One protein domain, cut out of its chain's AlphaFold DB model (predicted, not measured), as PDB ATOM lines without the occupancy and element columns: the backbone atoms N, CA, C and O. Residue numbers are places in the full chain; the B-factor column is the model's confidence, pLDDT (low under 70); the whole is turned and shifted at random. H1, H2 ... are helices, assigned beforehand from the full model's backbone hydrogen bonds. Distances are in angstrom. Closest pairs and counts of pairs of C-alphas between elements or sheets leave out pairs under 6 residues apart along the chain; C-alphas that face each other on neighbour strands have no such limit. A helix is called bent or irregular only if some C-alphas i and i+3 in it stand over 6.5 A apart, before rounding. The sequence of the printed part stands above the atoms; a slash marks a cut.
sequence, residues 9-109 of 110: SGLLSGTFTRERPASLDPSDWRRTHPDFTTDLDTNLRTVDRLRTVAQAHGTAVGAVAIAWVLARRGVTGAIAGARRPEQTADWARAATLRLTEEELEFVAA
ATOM      1  N   SER A   9     272.762 193.019 217.621       94.44
ATOM      2  CA  SER A   9     271.292 192.891 217.652       94.44
ATOM      3  C   SER A   9     270.526 194.172 217.277       94.44
ATOM      4  O   SER A   9     269.427 194.436 217.775       94.44
ATOM      5  N   GLY A  10     271.101 194.957 216.362       94.38
ATOM      6  CA  GLY A  10     270.519 196.187 215.833       94.38
ATOM      7  C   GLY A  10     270.813 197.433 216.665       94.38
ATOM      8  O   GLY A  10     270.295 198.489 216.322       94.38
ATOM      9  N   LEU A  11     271.627 197.347 217.723       97.00
ATOM     10  CA  LEU A  11     272.051 198.528 218.476       97.00
ATOM     11  C   LEU A  11     272.867 199.482 217.594       97.00
ATOM     12  O   LEU A  11     272.620 200.683 217.583       97.00
ATOM     13  N   LEU A  12     273.781 198.933 216.789       97.00
ATOM     14  CA  LEU A  12     274.726 199.705 215.974       97.00
ATOM     15  C   LEU A  12     274.202 200.052 214.570       97.00
ATOM     16  O   LEU A  12     274.937 200.592 213.749       97.00
ATOM     17  N   SER A  13     272.935 199.758 214.259       95.44
ATOM     18  CA  SER A  13     272.362 200.046 212.934       95.44
ATOM     19  C   SER A  13     272.008 201.521 212.719       95.44
ATOM     20  O   SER A  13     271.648 201.895 211.605       95.44
ATOM     21  N   GLY A  14     272.042 202.342 213.776       94.81
ATOM     22  CA  GLY A  14     271.583 203.735 213.758       94.81
ATOM     23  C   GLY A  14     270.091 203.927 214.036       94.81
ATOM     24  O   GLY A  14     269.642 205.070 214.092       94.81
ATOM     25  N   THR A  15     269.333 202.838 214.227       93.44
ATOM     26  CA  THR A  15     267.869 202.870 214.419       93.44
ATOM     27  C   THR A  15     267.417 202.592 215.855       93.44
ATOM     28  O   THR A  15     266.230 202.703 216.146       93.44
ATOM     29  N   PHE A  16     268.316 202.151 216.738       95.50
ATOM     30  CA  PHE A  16     267.991 201.919 218.145       95.50
ATOM     31  C   PHE A  16     268.039 203.251 218.904       95.50
ATOM     32  O   PHE A  16     268.997 204.005 218.754       95.50
ATOM     33  N   THR A  17     267.007 203.550 219.692       95.69
ATOM     34  CA  THR A  17     266.868 204.814 220.435       95.69
ATOM     35  C   THR A  17     266.748 204.561 221.937       95.69
ATOM     36  O   THR A  17     266.602 203.414 222.362       95.69
ATOM     37  N   ARG A  18     266.776 205.628 222.746       94.81
ATOM     38  CA  ARG A  18     266.623 205.542 224.211       94.81
ATOM     39  C   ARG A  18     265.261 204.990 224.628       94.81
ATOM     40  O   ARG A  18     265.152 204.295 225.628       94.81
ATOM     41  N   GLU A  19     264.236 205.256 223.832       94.50
ATOM     42  CA  GLU A  19     262.852 204.845 224.070       94.50
ATOM     43  C   GLU A  19     262.594 203.419 223.568       94.50
ATOM     44  O   GLU A  19     261.623 202.771 223.964       94.50
ATOM     45  N   ARG A  20     263.474 202.901 222.697       93.62
ATOM     46  CA  ARG A  20     263.292 201.604 222.048       93.62
ATOM     47  C   ARG A  20     263.070 200.458 223.040       93.62
ATOM     48  O   ARG A  20     262.131 199.703 222.780       93.62
ATOM     49  N   PRO A  21     263.829 200.308 224.145       93.94
ATOM     50  CA  PRO A  21     263.655 199.196 225.084       93.94
ATOM     51  C   PRO A  21     262.236 199.089 225.651       93.94
ATOM     52  O   PRO A  21     261.705 197.988 225.772       93.94
ATOM     53  N   ALA A  22     261.588 200.223 225.930       92.31
ATOM     54  CA  ALA A  22     260.225 200.253 226.461       92.31
ATOM     55  C   ALA A  22     259.173 199.782 225.440       92.31
ATOM     56  O   ALA A  22     258.117 199.295 225.830       92.31
ATOM     57  N   SER A  23     259.476 199.893 224.142       93.88
ATOM     58  CA  SER A  23     258.597 199.493 223.030       93.88
ATOM     59  C   SER A  23     258.845 198.078 222.495       93.88
ATOM     60  O   SER A  23     258.186 197.653 221.545       93.88
ATOM     61  N   LEU A  24     259.841 197.364 223.028       95.12
ATOM     62  CA  LEU A  24     260.115 195.988 222.619       95.12
ATOM     63  C   LEU A  24     259.052 195.031 223.167       95.12
ATOM     64  O   LEU A  24     258.456 195.283 224.214       95.12
ATOM     65  N   ASP A  25     258.862 193.911 222.466       96.19
ATOM     66  CA  ASP A  25     258.004 192.819 222.926       96.19
ATOM     67  C   ASP A  25     258.406 192.372 224.344       96.19
ATOM     68  O   ASP A  25     259.608 192.304 224.625       96.19
ATOM     69  N   PRO A  26     257.455 192.051 225.242       94.81
ATOM     70  CA  PRO A  26     257.785 191.674 226.607       94.81
ATOM     71  C   PRO A  26     258.779 190.517 226.748       94.81
ATOM     72  O   PRO A  26     259.509 190.494 227.740       94.81
ATOM     73  N   SER A  27     258.818 189.608 225.768       96.56
ATOM     74  CA  SER A  27     259.722 188.453 225.693       96.56
ATOM     75  C   SER A  27     261.095 188.757 225.073       96.56
ATOM     76  O   SER A  27     261.980 187.901 225.080       96.56
ATOM     77  N   ASP A  28     261.313 189.966 224.546       96.69
ATOM     78  CA  ASP A  28     262.592 190.366 223.958       96.69
ATOM     79  C   ASP A  28     263.649 190.585 225.053       96.69
ATOM     80  O   ASP A  28     263.559 191.506 225.869       96.69
ATOM     81  N   TRP A  29     264.695 189.757 225.041       96.31
ATOM     82  CA  TRP A  29     265.780 189.772 226.029       96.31
ATOM     83  C   TRP A  29     266.505 191.122 226.147       96.31
ATOM     84  O   TRP A  29     267.069 191.439 227.196       96.31
ATOM     85  N   ARG A  30     266.474 191.960 225.100       96.88
ATOM     86  CA  ARG A  30     267.093 193.294 225.126       96.88
ATOM     87  C   ARG A  30     266.404 194.236 226.116       96.88
ATOM     88  O   ARG A  30     266.997 195.240 226.484       96.88
ATOM     89  N   ARG A  31     265.190 193.928 226.590       96.12
ATOM     90  CA  ARG A  31     264.500 194.724 227.623       96.12
ATOM     91  C   ARG A  31     265.210 194.722 228.974       96.12
ATOM     92  O   ARG A  31     264.977 195.626 229.766       96.12
ATOM     93  N   THR A  32     266.040 193.716 229.243       94.94
ATOM     94  CA  THR A  32     266.715 193.543 230.538       94.94
ATOM     95  C   THR A  32     268.234 193.498 230.422       94.94
ATOM     96  O   THR A  32     268.916 193.388 231.435       94.94
ATOM     97  N   HIS A  33     268.785 193.545 229.209       97.38
ATOM     98  CA  HIS A  33     270.224 193.436 229.007       97.38
ATOM     99  C   HIS A  33     270.923 194.799 229.179       97.38
ATOM    100  O   HIS A  33     270.443 195.783 228.601       97.38
ATOM    101  N   PRO A  34     272.057 194.881 229.906       97.25
ATOM    102  CA  PRO A  34     272.744 196.142 230.214       97.25
ATOM    103  C   PRO A  34     273.037 197.019 228.992       97.25
ATOM    104  O   PRO A  34     272.660 198.188 228.982       97.25
ATOM    105  N   ASP A  35     273.557 196.433 227.908       97.12
ATOM    106  CA  ASP A  35     273.859 197.157 226.658       97.12
ATOM    107  C   ASP A  35     272.685 197.940 226.054       97.12
ATOM    108  O   ASP A  35     272.887 198.898 225.305       97.12
ATOM    109  N   PHE A  36     271.460 197.511 226.349       97.50
ATOM    110  CA  PHE A  36     270.221 198.089 225.839       97.50
ATOM    111  C   PHE A  36     269.440 198.826 226.932       97.50
ATOM    112  O   PHE A  36     268.352 199.323 226.665       97.50
ATOM    113  N   THR A  37     269.971 198.889 228.155       95.31
ATOM    114  CA  THR A  37     269.330 199.516 229.315       95.31
ATOM    115  C   THR A  37     270.314 200.438 230.032       95.31
ATOM    116  O   THR A  37     270.431 201.600 229.655       95.31
ATOM    117  N   THR A  38     271.044 199.942 231.029       96.56
ATOM    118  CA  THR A  38     271.951 200.738 231.870       96.56
ATOM    119  C   THR A  38     273.115 201.343 231.090       96.56
ATOM    120  O   THR A  38     273.459 202.499 231.317       96.56
ATOM    121  N   ASP A  39     273.669 200.607 230.125       97.00
ATOM    122  CA  ASP A  39     274.818 201.035 229.319       97.00
ATOM    123  C   ASP A  39     274.400 201.660 227.980       97.00
ATOM    124  O   ASP A  39     275.245 202.040 227.163       97.00
ATOM    125  N   LEU A  40     273.089 201.801 227.750       96.88
ATOM    126  CA  LEU A  40     272.542 202.234 226.470       96.88
ATOM    127  C   LEU A  40     273.089 203.593 226.039       96.88
ATOM    128  O   LEU A  40     273.459 203.749 224.881       96.88
ATOM    129  N   ASP A  41     273.180 204.571 226.943       96.19
ATOM    130  CA  ASP A  41     273.671 205.902 226.573       96.19
ATOM    131  C   ASP A  41     275.126 205.858 226.081       96.19
ATOM    132  O   ASP A  41     275.460 206.454 225.059       96.19
ATOM    133  N   THR A  42     275.973 205.056 226.733       95.81
ATOM    134  CA  THR A  42     277.356 204.826 226.294       95.81
ATOM    135  C   THR A  42     277.416 204.187 224.914       95.81
ATOM    136  O   THR A  42     278.181 204.633 224.054       95.81
ATOM    137  N   ASN A  43     276.572 203.194 224.661       96.69
ATOM    138  CA  ASN A  43     276.515 202.552 223.355       96.69
ATOM    139  C   ASN A  43     275.979 203.499 222.273       96.69
ATOM    140  O   ASN A  43     276.511 203.524 221.162       96.69
ATOM    141  N   LEU A  44     274.994 204.342 222.595       97.50
ATOM    142  CA  LEU A  44     274.459 205.340 221.671       97.50
ATOM    143  C   LEU A  44     275.493 206.408 221.294       97.50
ATOM    144  O   LEU A  44     275.504 206.823 220.140       97.50
ATOM    145  N   ARG A  45     276.442 206.761 222.173       97.38
ATOM    146  CA  ARG A  45     277.575 207.626 221.782       97.38
ATOM    147  C   ARG A  45     278.433 206.999 220.679       97.38
ATOM    148  O   ARG A  45     278.880 207.698 219.773       97.38
ATOM    149  N   THR A  46     278.613 205.676 220.689       97.31
ATOM    150  CA  THR A  46     279.270 204.972 219.570       97.31
ATOM    151  C   THR A  46     278.438 205.065 218.293       97.31
ATOM    152  O   THR A  46     278.984 205.313 217.219       97.31
ATOM    153  N   VAL A  47     277.115 204.926 218.404       98.06
ATOM    154  CA  VAL A  47     276.191 205.092 217.272       98.06
ATOM    155  C   VAL A  47     276.257 206.505 216.693       98.06
ATOM    156  O   VAL A  47     276.211 206.661 215.474       98.06
ATOM    157  N   ASP A  48     276.412 207.529 217.528       98.25
ATOM    158  CA  ASP A  48     276.546 208.913 217.074       98.25
ATOM    159  C   ASP A  48     277.836 209.121 216.271       98.25
ATOM    160  O   ASP A  48     277.799 209.729 215.202       98.25
ATOM    161  N   ARG A  49     278.956 208.524 216.698       98.31
ATOM    162  CA  ARG A  49     280.213 208.542 215.928       98.31
ATOM    163  C   ARG A  49     280.079 207.825 214.588       98.31
ATOM    164  O   ARG A  49     280.477 208.363 213.555       98.31
ATOM    165  N   LEU A  50     279.447 206.650 214.583       98.31
ATOM    166  CA  LEU A  50     279.115 205.936 213.347       98.31
ATOM    167  C   LEU A  50     278.233 206.791 212.426       98.31
ATOM    168  O   LEU A  50     278.417 206.764 211.211       98.31
ATOM    169  N   ARG A  51     277.296 207.569 212.985       98.50
ATOM    170  CA  ARG A  51     276.424 208.469 212.222       98.50
ATOM    171  C   ARG A  51     277.199 209.612 211.573       98.50
ATOM    172  O   ARG A  51     276.941 209.893 210.407       98.50
ATOM    173  N   THR A  52     278.161 210.213 212.269       98.44
ATOM    174  CA  THR A  52     279.038 211.247 211.694       98.44
ATOM    175  C   THR A  52     279.806 210.717 210.481       98.44
ATOM    176  O   THR A  52     279.778 211.329 209.415       98.44
ATOM    177  N   VAL A  53     280.424 209.539 210.599       98.56
ATOM    178  CA  VAL A  53     281.146 208.906 209.481       98.56
ATOM    179  C   VAL A  53     280.182 208.534 208.348       98.56
ATOM    180  O   VAL A  53     280.459 208.770 207.175       98.56
ATOM    181  N   ALA A  54     278.998 208.014 208.677       98.38
ATOM    182  CA  ALA A  54     277.991 207.661 207.679       98.38
ATOM    183  C   ALA A  54     277.536 208.874 206.852       98.38
ATOM    184  O   ALA A  54     277.367 208.756 205.639       98.38
ATOM    185  N   GLN A  55     277.389 210.039 207.492       98.38
ATOM    186  CA  GLN A  55     277.073 211.299 206.818       98.38
ATOM    187  C   GLN A  55     278.194 211.737 205.871       98.38
ATOM    188  O   GLN A  55     277.900 212.092 204.732       98.38
ATOM    189  N   ALA A  56     279.460 211.648 206.295       98.19
ATOM    190  CA  ALA A  56     280.611 211.989 205.454       98.19
ATOM    191  C   ALA A  56     280.693 211.127 204.178       98.19
ATOM    192  O   ALA A  56     281.032 211.630 203.110       98.19
ATOM    193  N   HIS A  57     280.312 209.850 204.270       97.88
ATOM    194  CA  HIS A  57     280.318 208.908 203.142       97.88
ATOM    195  C   HIS A  57     278.985 208.809 202.383       97.88
ATOM    196  O   HIS A  57     278.879 208.025 201.438       97.88
ATOM    197  N   GLY A  58     277.952 209.553 202.795       97.38
ATOM    198  CA  GLY A  58     276.617 209.483 202.191       97.38
ATOM    199  C   GLY A  58     276.016 208.070 202.212       97.38
ATOM    200  O   GLY A  58     275.446 207.620 201.218       97.38
ATOM    201  N   THR A  59     276.196 207.338 203.313       97.31
ATOM    202  CA  THR A  59     275.801 205.926 203.448       97.31
ATOM    203  C   THR A  59     275.011 205.673 204.736       97.31
ATOM    204  O   THR A  59     274.827 206.564 205.563       97.31
ATOM    205  N   ALA A  60     274.520 204.448 204.926       97.56
ATOM    206  CA  ALA A  60     273.796 204.058 206.131       97.56
ATOM    207  C   ALA A  60     274.742 203.803 207.320       97.56
ATOM    208  O   ALA A  60     275.823 203.235 207.164       97.56
ATOM    209  N   VAL A  61     274.291 204.115 208.541       98.12
ATOM    210  CA  VAL A  61     275.052 203.877 209.789       98.12
ATOM    211  C   VAL A  61     275.452 202.405 209.935       98.12
ATOM    212  O   VAL A  61     276.607 202.095 210.219       98.12
ATOM    213  N   GLY A  62     274.522 201.484 209.658       97.44
ATOM    214  CA  GLY A  62     274.818 200.050 209.664       97.44
ATOM    215  C   GLY A  62     275.886 199.641 208.641       97.44
ATOM    216  O   GLY A  62     276.670 198.738 208.922       97.44
ATOM    217  N   ALA A  63     275.981 200.330 207.496       98.06
ATOM    218  CA  ALA A  63     277.030 200.062 206.516       98.06
ATOM    219  C   ALA A  63     278.416 200.437 207.059       98.06
ATOM    220  O   ALA A  63     279.361 199.670 206.893       98.06
ATOM    221  N   VAL A  64     278.531 201.570 207.762       98.50
ATOM    222  CA  VAL A  64     279.778 201.983 208.430       98.50
ATOM    223  C   VAL A  64     280.164 200.997 209.527       98.50
ATOM    224  O   VAL A  64     281.311 200.562 209.573       98.50
ATOM    225  N   ALA A  65     279.216 200.588 210.373       98.06
ATOM    226  CA  ALA A  65     279.480 199.627 211.443       98.06
ATOM    227  C   ALA A  65     280.009 198.287 210.897       98.06
ATOM    228  O   ALA A  65     280.995 197.748 211.399       98.06
ATOM    229  N   ILE A  66     279.401 197.770 209.823       98.00
ATOM    230  CA  ILE A  66     279.864 196.539 209.167       98.00
ATOM    231  C   ILE A  66     281.232 196.757 208.508       98.00
ATOM    232  O   ILE A  66     282.109 195.910 208.660       98.00
ATOM    233  N   ALA A  67     281.448 197.881 207.818       98.19
ATOM    234  CA  ALA A  67     282.734 198.196 207.193       98.19
ATOM    235  C   ALA A  67     283.871 198.296 208.222       98.19
ATOM    236  O   ALA A  67     284.962 197.786 207.979       98.19
ATOM    237  N   TRP A  68     283.602 198.867 209.400       98.06
ATOM    238  CA  TRP A  68     284.559 198.927 210.504       98.06
ATOM    239  C   TRP A  68     284.976 197.523 210.967       98.06
ATOM    240  O   TRP A  68     286.163 197.246 211.146       98.06
ATOM    241  N   VAL A  69     284.018 196.595 211.090       97.44
ATOM    242  CA  VAL A  69     284.304 195.187 211.417       97.44
ATOM    243  C   VAL A  69     285.112 194.510 210.305       97.44
ATOM    244  O   VAL A  69     286.067 193.788 210.594       97.44
ATOM    245  N   LEU A  70     284.763 194.753 209.039       97.44
ATOM    246  CA  LEU A  70     285.472 194.198 207.880       97.44
ATOM    247  C   LEU A  70     286.908 194.725 207.744       97.44
ATOM    248  O   LEU A  70     287.755 194.022 207.202       97.44
ATOM    249  N   ALA A  71     287.203 195.919 208.262       97.31
ATOM    250  CA  ALA A  71     288.545 196.498 208.248       97.31
ATOM    251  C   ALA A  71     289.508 195.837 209.254       97.31
ATOM    252  O   ALA A  71     290.719 196.050 209.191       97.31
ATOM    253  N   ARG A  72     289.012 195.020 210.196       96.12
ATOM    254  CA  ARG A  72     289.872 194.380 211.201       96.12
ATOM    255  C   ARG A  72     290.750 193.304 210.563       96.12
ATOM    256  O   ARG A  72     290.277 192.425 209.844       96.12
ATOM    257  N   ARG A  73     292.045 193.317 210.893       95.69
ATOM    258  CA  ARG A  73     293.015 192.330 210.395       95.69
ATOM    259  C   ARG A  73     292.520 190.896 210.638       95.69
ATOM    260  O   ARG A  73     292.209 190.519 211.763       95.69
ATOM    261  N   GLY A  74     292.490 190.090 209.576       94.94
ATOM    262  CA  GLY A  74     292.068 188.685 209.626       94.94
ATOM    263  C   GLY A  74     290.554 188.457 209.524       94.94
ATOM    264  O   GLY A  74     290.121 187.300 209.451       94.94
ATOM    265  N   VAL A  75     289.743 189.519 209.472       96.69
ATOM    266  CA  VAL A  75     288.328 189.435 209.095       96.69
ATOM    267  C   VAL A  75     288.226 189.362 207.575       96.69
ATOM    268  O   VAL A  75     288.793 190.179 206.862       96.69
ATOM    269  N   THR A  76     287.528 188.345 207.077       94.62
ATOM    270  CA  THR A  76     287.369 188.081 205.633       94.62
ATOM    271  C   THR A  76     285.921 188.223 205.163       94.62
ATOM    272  O   THR A  76     285.641 188.108 203.977       94.62
ATOM    273  N   GLY A  77     284.992 188.448 206.092       94.31
ATOM    274  CA  GLY A  77     283.564 188.632 205.849       94.31
ATOM    275  C   GLY A  77     282.833 188.856 207.172       94.31
ATOM    276  O   GLY A  77     283.431 188.679 208.226       94.31
ATOM    277  N   ALA A  78     281.553 189.222 207.141       95.88
ATOM    278  CA  ALA A  78     280.734 189.391 208.343       95.88
ATOM    279  C   ALA A  78     279.297 188.923 208.079       95.88
ATOM    280  O   ALA A  78     278.747 189.188 207.011       95.88
ATOM    281  N   ILE A  79     278.682 188.240 209.050       94.94
ATOM    282  CA  ILE A  79     277.298 187.758 208.936       94.94
ATOM    283  C   ILE A  79     276.366 188.768 209.606       94.94
ATOM    284  O   ILE A  79     276.214 188.778 210.831       94.94
ATOM    285  N   ALA A  80     275.733 189.617 208.794       93.94
ATOM    286  CA  ALA A  80     274.746 190.601 209.235       93.94
ATOM    287  C   ALA A  80     273.318 190.106 208.953       93.94
ATOM    288  O   ALA A  80     272.894 190.017 207.803       93.94
ATOM    289  N   GLY A  81     272.565 189.789 210.010       92.94
ATOM    290  CA  GLY A  81     271.156 189.411 209.895       92.94
ATOM    291  C   GLY A  81     270.250 190.628 209.686       92.94
ATOM    292  O   GLY A  81     270.364 191.618 210.408       92.94
ATOM    293  N   ALA A  82     269.320 190.531 208.738       92.50
ATOM    294  CA  ALA A  82     268.303 191.541 208.454       92.50
ATOM    295  C   ALA A  82     266.894 190.958 208.632       92.50
ATOM    296  O   ALA A  82     266.673 189.769 208.417       92.50
ATOM    297  N   ARG A  83     265.933 191.803 209.019       90.19
ATOM    298  CA  ARG A  83     264.504 191.448 209.114       90.19
ATOM    299  C   ARG A  83     263.688 191.949 207.929       90.19
ATOM    300  O   ARG A  83     262.579 191.473 207.724       90.19
ATOM    301  N   ARG A  84     264.208 192.930 207.189       91.31
ATOM    302  CA  ARG A  84     263.563 193.502 206.005       91.31
ATOM    303  C   ARG A  84     264.566 193.634 204.854       91.31
ATOM    304  O   ARG A  84     265.724 193.959 205.137       91.31
ATOM    305  N   PRO A  85     264.148 193.429 203.593       92.44
ATOM    306  CA  PRO A  85     265.027 193.534 202.426       92.44
ATOM    307  C   PRO A  85     265.766 194.872 202.331       92.44
ATOM    308  O   PRO A  85     266.969 194.887 202.077       92.44
ATOM    309  N   GLU A  86     265.087 195.984 202.626       91.38
ATOM    310  CA  GLU A  86     265.674 197.333 202.560       91.38
ATOM    311  C   GLU A  86     266.947 197.462 203.411       91.38
ATOM    312  O   GLU A  86     267.907 198.101 202.997       91.38
ATOM    313  N   GLN A  87     267.007 196.778 204.561       92.44
ATOM    314  CA  GLN A  87     268.193 196.810 205.423       92.44
ATOM    315  C   GLN A  87     269.421 196.229 204.717       92.44
ATOM    316  O   GLN A  87     270.525 196.737 204.874       92.44
ATOM    317  N   THR A  88     269.241 195.166 203.929       90.56
ATOM    318  CA  THR A  88     270.355 194.566 203.184       90.56
ATOM    319  C   THR A  88     270.844 195.483 202.070       90.56
ATOM    320  O   THR A  88     272.052 195.580 201.865       90.56
ATOM    321  N   ALA A  89     269.934 196.203 201.408       90.06
ATOM    322  CA  ALA A  89     270.285 197.190 200.392       90.06
ATOM    323  C   ALA A  89     271.082 198.355 201.003       90.06
ATOM    324  O   ALA A  89     272.147 198.700 200.492       90.06
ATOM    325  N   ASP A  90     270.628 198.881 202.145       90.81
ATOM    326  CA  ASP A  90     271.312 199.954 202.876       90.81
ATOM    327  C   ASP A  90     272.724 199.543 203.319       90.81
ATOM    328  O   ASP A  90     273.664 200.338 203.292       90.81
ATOM    329  N   TRP A  91     272.896 198.285 203.737       94.75
ATOM    330  CA  TRP A  91     274.162 197.790 204.280       94.75
ATOM    331  C   TRP A  91     275.118 197.246 203.222       94.75
ATOM    332  O   TRP A  91     276.309 197.114 203.503       94.75
ATOM    333  N   ALA A  92     274.649 196.977 202.001       94.06
ATOM    334  CA  ALA A  92     275.466 196.437 200.914       94.06
ATOM    335  C   ALA A  92     276.707 197.298 200.619       94.06
ATOM    336  O   ALA A  92     277.767 196.770 200.277       94.06
ATOM    337  N   ARG A  93     276.616 198.621 200.831       95.50
ATOM    338  CA  ARG A  93     277.746 199.553 200.670       95.50
ATOM    339  C   ARG A  93     278.942 199.218 201.567       95.50
ATOM    340  O   ARG A  93     280.060 199.580 201.208       95.50
ATOM    341  N   ALA A  94     278.751 198.487 202.666       97.19
ATOM    342  CA  ALA A  94     279.827 198.083 203.569       97.19
ATOM    343  C   ALA A  94     280.933 197.262 202.884       97.19
ATOM    344  O   ALA A  94     282.093 197.368 203.268       97.19
ATOM    345  N   ALA A  95     280.603 196.469 201.857       95.44
ATOM    346  CA  ALA A  95     281.578 195.619 201.165       95.44
ATOM    347  C   ALA A  95     282.655 196.433 200.419       95.44
ATOM    348  O   ALA A  95     283.820 196.031 200.315       95.44
ATOM    349  N   THR A  96     282.270 197.602 199.906       95.56
ATOM    350  CA  THR A  96     283.137 198.470 199.099       95.56
ATOM    351  C   THR A  96     283.587 199.723 199.837       95.56
ATOM    352  O   THR A  96     284.515 200.381 199.379       95.56
ATOM    353  N   LEU A  97     282.956 200.060 200.964       97.56
ATOM    354  CA  LEU A  97     283.351 201.193 201.791       97.56
ATOM    355  C   LEU A  97     284.773 200.982 202.329       97.56
ATOM    356  O   LEU A  97     285.143 199.884 202.759       97.56
ATOM    357  N   ARG A  98     285.587 202.033 202.262       97.06
ATOM    358  CA  ARG A  98     286.943 202.072 202.812       97.06
ATOM    359  C   ARG A  98     286.992 203.233 203.789       97.06
ATOM    360  O   ARG A  98     286.896 204.379 203.367       97.06
ATOM    361  N   LEU A  99     287.066 202.892 205.068       98.12
ATOM    362  CA  LEU A  99     287.229 203.859 206.144       98.12
ATOM    363  C   LEU A  99     288.707 204.229 206.246       98.12
ATOM    364  O   LEU A  99     289.563 203.357 206.063       98.12
ATOM    365  N   THR A 100     289.001 205.497 206.510       98.31
ATOM    366  CA  THR A 100     290.376 205.927 206.793       98.31
ATOM    367  C   THR A 100     290.801 205.466 208.187       98.31
ATOM    368  O   THR A 100     289.961 205.081 209.003       98.31
ATOM    369  N   GLU A 101     292.102 205.494 208.483       97.88
ATOM    370  CA  GLU A 101     292.583 205.121 209.819       97.88
ATOM    371  C   GLU A 101     291.996 206.052 210.889       97.88
ATOM    372  O   GLU A 101     291.525 205.589 211.924       97.88
ATOM    373  N   GLU A 102     291.892 207.348 210.591       98.06
ATOM    374  CA  GLU A 102     291.295 208.341 211.484       98.06
ATOM    375  C   GLU A 102     289.820 208.031 211.776       98.06
ATOM    376  O   GLU A 102     289.361 208.183 212.907       98.06
ATOM    377  N   GLU A 103     289.061 207.561 210.783       98.25
ATOM    378  CA  GLU A 103     287.663 207.160 210.971       98.25
ATOM    379  C   GLU A 103     287.540 205.876 211.796       98.25
ATOM    380  O   GLU A 103     286.639 205.754 212.634       98.25
ATOM    381  N   LEU A 104     288.446 204.916 211.583       97.88
ATOM    382  CA  LEU A 104     288.503 203.684 212.365       97.88
ATOM    383  C   LEU A 104     288.802 203.980 213.839       97.88
ATOM    384  O   LEU A 104     288.120 203.435 214.714       97.88
ATOM    385  N   GLU A 105     289.774 204.851 214.107       97.69
ATOM    386  CA  GLU A 105     290.138 205.310 215.448       97.69
ATOM    387  C   GLU A 105     289.018 206.132 216.091       97.69
ATOM    388  O   GLU A 105     288.657 205.888 217.244       97.69
ATOM    389  N   PHE A 106     288.405 207.048 215.335       97.69
ATOM    390  CA  PHE A 106     287.295 207.871 215.810       97.69
ATOM    391  C   PHE A 106     286.130 207.011 216.305       97.69
ATOM    392  O   PHE A 106     285.626 207.228 217.406       97.69
ATOM    393  N   VAL A 107     285.726 205.993 215.538       96.31
ATOM    394  CA  VAL A 107     284.661 205.062 215.946       96.31
ATOM    395  C   VAL A 107     285.056 204.251 217.186       96.31
ATOM    396  O   VAL A 107     284.197 203.984 218.030       96.31
ATOM    397  N   ALA A 108     286.333 203.877 217.311       93.88
ATOM    398  CA  ALA A 108     286.859 203.047 218.395       93.88
ATOM    399  C   ALA A 108     287.116 203.800 219.711       93.88
ATOM    400  O   ALA A 108     287.381 203.160 220.734       93.88
ATOM    401  N   ALA A 109     287.054 205.134 219.698       91.25
ATOM    402  CA  ALA A 109     287.217 205.951 220.893       91.25
ATOM    403  C   ALA A 109     286.210 205.549 221.988       91.25
ATOM    404  O   ALA A 109     285.147 204.991 221.709       91.25
TER     405      ALA A 109
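Overview. This is residues 9 to 109 of the 110 residues of the protein "Aldo_ket_red domain-containing protein" of Streptomyces sp. MUSC 14 (UniProt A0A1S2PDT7). A long helix, H3, and a shorter one, H4, make the core, about perpendicular to each other, with the short H1 packed on both. H6 runs back beside H3, H5 packs on H4, and H2 lies with the loop of residues 24 to 39 toward the opposite end of the longest axis from H6. The 101 printed residues hold six named helices, in order H1 to H6, and no named strand: all helix. The whole is compact and rounded, with a radius of gyration of the C-alphas of 13.9 A and spans of 39 by 30 by 27 A.

Arrangement. Start at H1, residues 9 to 13; it touches residues 43 to 47 alone of H3, residues 40 to 56, with C-alphas of Leu 12 and Val 47 closest, 5.7 A. H1 also touches H4, residues 61 to 70, closest at C-alphas of Ser 13 and Gly 62, 4.1 A. H2, residues 20 to 23, touches no helix. H3 touches H4 with residues 47 to 54 alone, about perpendicular at 88 degrees; C-alphas of Ala 54 and Val 61 are closest, 5.2 A. H5, residues 85 to 95, touches H4 at a steep tilt of 43 degrees, the same way, closest at C-alphas of Ala 63 and Trp 91, 4.3 A. H6, residues 101 to 108, touches residues 46 to 53 alone of H3 at a shallow tilt of 24 degrees, opposite ways; C-alphas of Arg 49 and Val 107 are closest, 5.6 A. The helix packing is mostly crossed, but only just, with 1 of 3 pairs at a shallow tilt. Every O i to N i+4 pair is within hydrogen-bond range in H4 and H6, against 12 of 13 in H3, 4 of 7 in H5 and 0 of 1 in H1, where O i to N i+3 gives 0 of 2; H2 is too short for such a pair.

Along the chain. Find C-alpha 9 at (271.292, 192.891, 217.652), where H1 begins its 8.6 A; H2 spans 5.2 A. From C-alpha 40 at (272.542, 202.234, 226.470), H3 runs 24.5 A. H4 spans 14.3 A, H5 16.7 A and H6 10.5 A, ending at C-alpha 108, (286.859, 203.047, 218.395). H1 is irregular, with C-alphas 9 and 12 7.8 A apart, and H5 only just, with C-alphas 90 and 93 6.8 A apart.

Size, cuts and confidence. The C-alphas farthest apart, of Pro 26 and Glu 101, are 40.9 A apart. The links H2 to H3 and H4 to H5 are long. The printed part has no cut, and no printed residue is under pLDDT 70.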